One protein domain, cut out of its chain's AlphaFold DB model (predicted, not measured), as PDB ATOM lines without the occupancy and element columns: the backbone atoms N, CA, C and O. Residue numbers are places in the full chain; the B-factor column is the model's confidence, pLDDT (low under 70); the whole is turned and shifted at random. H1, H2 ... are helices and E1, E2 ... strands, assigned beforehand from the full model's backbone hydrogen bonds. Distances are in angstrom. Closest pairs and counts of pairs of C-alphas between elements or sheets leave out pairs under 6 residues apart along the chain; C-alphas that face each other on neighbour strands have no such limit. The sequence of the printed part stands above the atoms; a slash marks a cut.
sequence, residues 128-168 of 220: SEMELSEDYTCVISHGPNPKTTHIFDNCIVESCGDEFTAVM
ATOM      1  N   SER A 128     -28.438   7.549  13.855       82.69
ATOM      2  CA  SER A 128     -27.093   7.960  14.256       82.69
ATOM      3  C   SER A 128     -26.031   6.910  13.940       82.69
ATOM      4  O   SER A 128     -24.908   7.268  13.611       82.69
ATOM      5  N   GLU A 129     -26.357   5.622  14.031       84.69
ATOM      6  CA  GLU A 129     -25.424   4.549  13.676       84.69
ATOM      7  C   GLU A 129     -25.214   4.470  12.162       84.69
ATOM      8  O   GLU A 129     -24.079   4.386  11.696       84.69
ATOM      9  N   MET A 130     -26.295   4.601  11.393       87.19
ATOM     10  CA  MET A 130     -26.243   4.685   9.938       87.19
ATOM     11  C   MET A 130     -25.419   5.897   9.470       87.19
ATOM     12  O   MET A 130     -24.556   5.743   8.612       87.19
ATOM     13  N   GLU A 131     -25.611   7.086  10.049       87.25
ATOM     14  CA  GLU A 131     -24.863   8.303   9.684       87.25
ATOM     15  C   GLU A 131     -23.358   8.229   9.993       87.25
ATOM     16  O   GLU A 131     -22.572   8.975   9.404       87.25
ATOM     17  N   LEU A 132     -22.950   7.351  10.914       88.06
ATOM     18  CA  LEU A 132     -21.548   7.128  11.274       88.06
ATOM     19  C   LEU A 132     -20.868   6.049  10.419       88.06
ATOM     20  O   LEU A 132     -19.648   5.896  10.498       88.06
ATOM     21  N   SER A 133     -21.638   5.299   9.632       87.69
ATOM     22  CA  SER A 133     -21.118   4.247   8.759       87.69
ATOM     23  C   SER A 133     -20.454   4.809   7.496       87.69
ATOM     24  O   SER A 133     -20.793   5.891   7.017       87.69
ATOM     25  N   GLU A 134     -19.510   4.055   6.927       94.88
ATOM     26  CA  GLU A 134     -18.867   4.396   5.649       94.88
ATOM     27  C   GLU A 134     -19.753   4.108   4.427       94.88
ATOM     28  O   GLU A 134     -19.572   4.719   3.374       94.88
ATOM     29  N   ASP A 135     -20.740   3.223   4.586       94.38
ATOM     30  CA  ASP A 135     -21.676   2.820   3.533       94.38
ATOM     31  C   ASP A 135     -22.846   3.800   3.365       94.38
ATOM     32  O   ASP A 135     -23.692   3.639   2.479       94.38
ATOM     33  N   TYR A 136     -22.915   4.835   4.202       94.25
ATOM     34  CA  TYR A 136     -23.934   5.865   4.111       94.25
ATOM     35  C   TYR A 136     -23.526   6.991   3.160       94.25
ATOM     36  O   TYR A 136     -22.524   7.684   3.332       94.25
ATOM     37  N   THR A 137     -24.370   7.224   2.162       95.19
ATOM     38  CA  THR A 137     -24.232   8.302   1.189       95.19
ATOM     39  C   THR A 137     -25.462   9.202   1.223       95.19
ATOM     40  O   THR A 137     -26.594   8.762   1.025       95.19
ATOM     41  N   CYS A 138     -25.235  10.502   1.406       93.44
ATOM     42  CA  CYS A 138     -26.269  11.526   1.304       93.44
ATOM     43  C   CYS A 138     -26.152  12.259  -0.038       93.44
ATOM     44  O   CYS A 138     -25.146  12.914  -0.319       93.44
ATOM     45  N   VAL A 139     -27.189  12.159  -0.871       95.38
ATOM     46  CA  VAL A 139     -27.256  12.831  -2.175       95.38
ATOM     47  C   VAL A 139     -28.202  14.019  -2.086       95.38
ATOM     48  O   VAL A 139     -29.403  13.853  -1.871       95.38
ATOM     49  N   ILE A 140     -27.666  15.219  -2.309       95.69
ATOM     50  CA  ILE A 140     -28.427  16.470  -2.314       95.69
ATOM     51  C   ILE A 140     -28.520  16.976  -3.753       95.69
ATOM     52  O   ILE A 140     -27.516  17.347  -4.362       95.69
ATOM     53  N   SER A 141     -29.730  17.015  -4.305       95.50
ATOM     54  CA  SER A 141     -29.991  17.666  -5.585       95.50
ATOM     55  C   SER A 141     -30.408  19.116  -5.356       95.50
ATOM     56  O   SER A 141     -31.374  19.381  -4.639       95.50
ATOM     57  N   HIS A 142     -29.714  20.047  -6.004       95.94
ATOM     58  CA  HIS A 142     -30.046  21.470  -5.997       95.94
ATOM     59  C   HIS A 142     -30.954  21.839  -7.176       95.94
ATOM     60  O   HIS A 142     -30.926  21.200  -8.226       95.94
ATOM     61  N   GLY A 143     -31.732  22.908  -7.024       96.38
ATOM     62  CA  GLY A 143     -32.589  23.445  -8.080       96.38
ATOM     63  C   GLY A 143     -33.856  24.083  -7.515       96.38
ATOM     64  O   GLY A 143     -33.971  24.230  -6.298       96.38
ATOM     65  N   PRO A 144     -34.827  24.434  -8.378       96.50
ATOM     66  CA  PRO A 144     -36.131  24.945  -7.949       96.50
ATOM     67  C   PRO A 144     -36.898  23.987  -7.025       96.50
ATOM     68  O   PRO A 144     -37.751  24.430  -6.267       96.50
ATOM     69  N   ASN A 145     -36.586  22.687  -7.084       83.81
ATOM     70  CA  ASN A 145     -37.087  21.673  -6.164       83.81
ATOM     71  C   ASN A 145     -35.907  20.900  -5.548       83.81
ATOM     72  O   ASN A 145     -35.468  19.901  -6.127       83.81
ATOM     73  N   PRO A 146     -35.332  21.384  -4.437       94.50
ATOM     74  CA  PRO A 146     -34.246  20.686  -3.771       94.50
ATOM     75  C   PRO A 146     -34.741  19.371  -3.153       94.50
ATOM     76  O   PRO A 146     -35.847  19.302  -2.618       94.50
ATOM     77  N   LYS A 147     -33.910  18.329  -3.200       92.62
ATOM     78  CA  LYS A 147     -34.215  17.016  -2.613       92.62
ATOM     79  C   LYS A 147     -32.962  16.419  -1.986       92.62
ATOM     80  O   LYS A 147     -31.892  16.475  -2.584       92.62
ATOM     81  N   THR A 148     -33.129  15.799  -0.824       94.50
ATOM     82  CA  THR A 148     -32.101  14.995  -0.160       94.50
ATOM     83  C   THR A 148     -32.520  13.533  -0.197       94.50
ATOM     84  O   THR A 148     -33.677  13.214   0.074       94.50
ATOM     85  N   THR A 149     -31.608  12.650  -0.591       93.00
ATOM     86  CA  THR A 149     -31.825  11.200  -0.621       93.00
ATOM     87  C   THR A 149     -30.739  10.529   0.199       93.00
ATOM     88  O   THR A 149     -29.554  10.764  -0.033       93.00
ATOM     89  N   HIS A 150     -31.165   9.701   1.145       93.50
ATOM     90  CA  HIS A 150     -30.300   8.936   2.028       93.50
ATOM     91  C   HIS A 150     -30.148   7.532   1.450       93.50
ATOM     92  O   HIS A 150     -31.145   6.888   1.115       93.50
ATOM     93  N   ILE A 151     -28.911   7.085   1.276       92.94
ATOM     94  CA  ILE A 151     -28.580   5.782   0.706       92.94
ATOM     95  C   ILE A 151     -27.673   5.086   1.712       92.94
ATOM     96  O   ILE A 151     -26.669   5.665   2.113       92.94
ATOM     97  N   PHE A 152     -28.032   3.881   2.131       92.75
ATOM     98  CA  PHE A 152     -27.204   3.048   2.997       92.75
ATOM     99  C   PHE A 152     -26.928   1.741   2.260       92.75
ATOM    100  O   PHE A 152     -27.870   1.045   1.869       92.75
ATOM    101  N   ASP A 153     -25.647   1.462   2.020       89.31
ATOM    102  CA  ASP A 153     -25.176   0.367   1.170       89.31
ATOM    103  C   ASP A 153     -25.817   0.426  -0.235       89.31
ATOM    104  O   ASP A 153     -25.530   1.331  -1.027       89.31
ATOM    105  N   ASN A 154     -26.740  -0.485  -0.549       87.94
ATOM    106  CA  ASN A 154     -27.448  -0.541  -1.831       87.94
ATOM    107  C   ASN A 154     -28.924  -0.110  -1.754       87.94
ATOM    108  O   ASN A 154     -29.651  -0.235  -2.744       87.94
ATOM    109  N   CYS A 155     -29.379   0.398  -0.607       85.00
ATOM    110  CA  CYS A 155     -30.787   0.696  -0.362       85.00
ATOM    111  C   CYS A 155     -31.039   2.196  -0.225       85.00
ATOM    112  O   CYS A 155     -30.298   2.919   0.443       85.00
ATOM    113  N   ILE A 156     -32.143   2.655  -0.820       89.75
ATOM    114  CA  ILE A 156     -32.669   3.983  -0.521       89.75
ATOM    115  C   ILE A 156     -33.382   3.861   0.809       89.75
ATOM    116  O   ILE A 156     -34.332   3.091   0.967       89.75
ATOM    117  N   VAL A 157     -32.899   4.621   1.769       84.94
ATOM    118  CA  VAL A 157     -33.505   4.673   3.081       84.94
ATOM    119  C   VAL A 157     -34.621   5.717   2.973       84.94
ATOM    120  O   VAL A 157     -34.423   6.789   2.383       84.94
ATOM    121  N   GLU A 158     -35.805   5.423   3.516       79.88
ATOM    122  CA  GLU A 158     -36.904   6.390   3.682       79.88
ATOM    123  C   GLU A 158     -37.225   6.556   5.180       79.88
ATOM    124  O   GLU A 158     -37.317   5.578   5.921       79.88
ATOM    125  N   SER A 159     -37.330   7.805   5.652       67.06
ATOM    126  CA  SER A 159     -37.631   8.098   7.060       67.06
ATOM    127  C   SER A 159     -39.130   7.922   7.288       67.06
ATOM    128  O   SER A 159     -39.938   8.651   6.704       67.06
ATOM    129  N   CYS A 160     -39.512   6.957   8.128       53.50
ATOM    130  CA  CYS A 160     -40.886   6.784   8.590       53.50
ATOM    131  C   CYS A 160     -40.973   7.163  10.077       53.50
ATOM    132  O   CYS A 160     -41.039   6.317  10.961       53.50
ATOM    133  N   GLY A 161     -40.954   8.467  10.364       59.97
ATOM    134  CA  GLY A 161     -40.900   8.966  11.743       59.97
ATOM    135  C   GLY A 161     -39.469   8.967  12.294       59.97
ATOM    136  O   GLY A 161     -38.541   9.317  11.568       59.97
ATOM    137  N   ASP A 162     -39.295   8.586  13.563       50.38
ATOM    138  CA  ASP A 162     -37.994   8.575  14.266       50.38
ATOM    139  C   ASP A 162     -37.067   7.414  13.842       50.38
ATOM    140  O   ASP A 162     -35.936   7.310  14.317       50.38
ATOM    141  N   GLU A 163     -37.522   6.553  12.928       53.69
ATOM    142  CA  GLU A 163     -36.799   5.368  12.471       53.69
ATOM    143  C   GLU A 163     -36.715   5.331  10.935       53.69
ATOM    144  O   GLU A 163     -37.652   5.702  10.217       53.69
ATOM    145  N   PHE A 164     -35.554   4.927  10.417       56.00
ATOM    146  CA  PHE A 164     -35.288   4.803   8.985       56.00
ATOM    147  C   PHE A 164     -35.373   3.331   8.593       56.00
ATOM    148  O   PHE A 164     -34.686   2.493   9.173       56.00
ATOM    149  N   THR A 165     -36.171   3.017   7.577       57.91
ATOM    150  CA  THR A 165     -36.218   1.665   7.010       57.91
ATOM    151  C   THR A 165     -35.539   1.664   5.645       57.91
ATOM    152  O   THR A 165     -35.807   2.506   4.782       57.91
ATOM    153  N   ALA A 166     -34.593   0.742   5.456       54.47
ATOM    154  CA  ALA A 166     -33.935   0.537   4.176       54.47
ATOM    155  C   ALA A 166     -34.916  -0.168   3.232       54.47
ATOM    156  O   ALA A 166     -35.214  -1.351   3.397       54.47
ATOM    157  N   VAL A 167     -35.443   0.558   2.247       53.91
ATOM    158  CA  VAL A 167     -36.356  -0.007   1.252       53.91
ATOM    159  C   VAL A 167     -35.545  -0.387   0.021       53.91
ATOM    160  O   VAL A 167     -35.040   0.465  -0.717       53.91
ATOM    161  N   MET A 168     -35.438  -1.689  -0.238       45.25
ATOM    162  CA  MET A 168     -34.926  -2.185  -1.512       45.25
ATOM    163  C   MET A 168     -36.007  -1.947  -2.575       45.25
ATOM    164  O   MET A 168     -37.064  -2.579  -2.568       45.25
TER     165      MET A 168
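AT A GLANCE: This is residues 128 to 168 of the 220 residues of an uncharacterized protein of Musa balbisiana (UniProt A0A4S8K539). This is one strongly twisted sheet of four strands folded as two hairpins that turn away from each other, roughly as an L: E1 and E2 make a ladder along the longest axis, with their turn, residues 142 to 146, at one end, and E3 and E4 run off at an angle from the other end. The short helix H1 only grazes the sheet near that corner, where E1 begins and E2 ends. The printed part has 41 residues, with one named helix and four named strands in the order H1 E1 E2 E3 E4; the sheet's order is E1 E2 E3 E4, all antiparallel, and the class is mostly strand. It is only just compact, close to loose, with a radius of gyration of the C-alphas of 10.9 A and spans of 31 by 23 by 20 A.

HOW THE PARTS SIT: H1, residues 128 to 132, is on the sheet but only grazes it, with residues 129 to 131; its closest C-alphas to E1, residues 136 to 141, are those of Met 130 and Tyr 136, 6.4 A apart. In H1 every O i to N i+4 pair is within hydrogen-bond range. E1 and E2, residues 147 to 152, form an antiparallel hairpin at 164 degrees, with N 139 and O 149 at 2.9 A and N 151 and O 137 at 2.9 A. E2 and E3, residues 155 to 160, are a hairpin at 116 degrees, with N 157 and O 150 at 2.9 A. E3 and E4, residues 163 to 167, are a hairpin at 144 degrees, with N 167 and O 156 at 3.0 A. The four strands form a meander, each the antiparallel neighbour of the one before. E1 and E4 are edge strands, and E1 is apart from E3 and E4.

IN THESE COORDINATES: H1 begins at C-alpha 128, (-27.093, 7.960, 14.256), and is 6.4 A from first to last C-alpha. E1 measures 16.4 A from Tyr 136 to Ser 141, and E2 16.6 A from Lys 147, at (-34.215, 17.016, -2.613), to Phe 152. E3 spans 14.8 A from Cys 155 to Cys 160. E4 spans 12.4 A and ends at C-alpha 167, (-36.356, -0.007, 1.252).

THE WHOLE: The two C-alphas farthest apart are those of Glu 129 and Pro 144, 31.6 A. The printed part has no cut, and its four links are tight. The mean pLDDT of the printed part is 82.2; residues 159 to 168 are under 70, and E4 has a mean of 55.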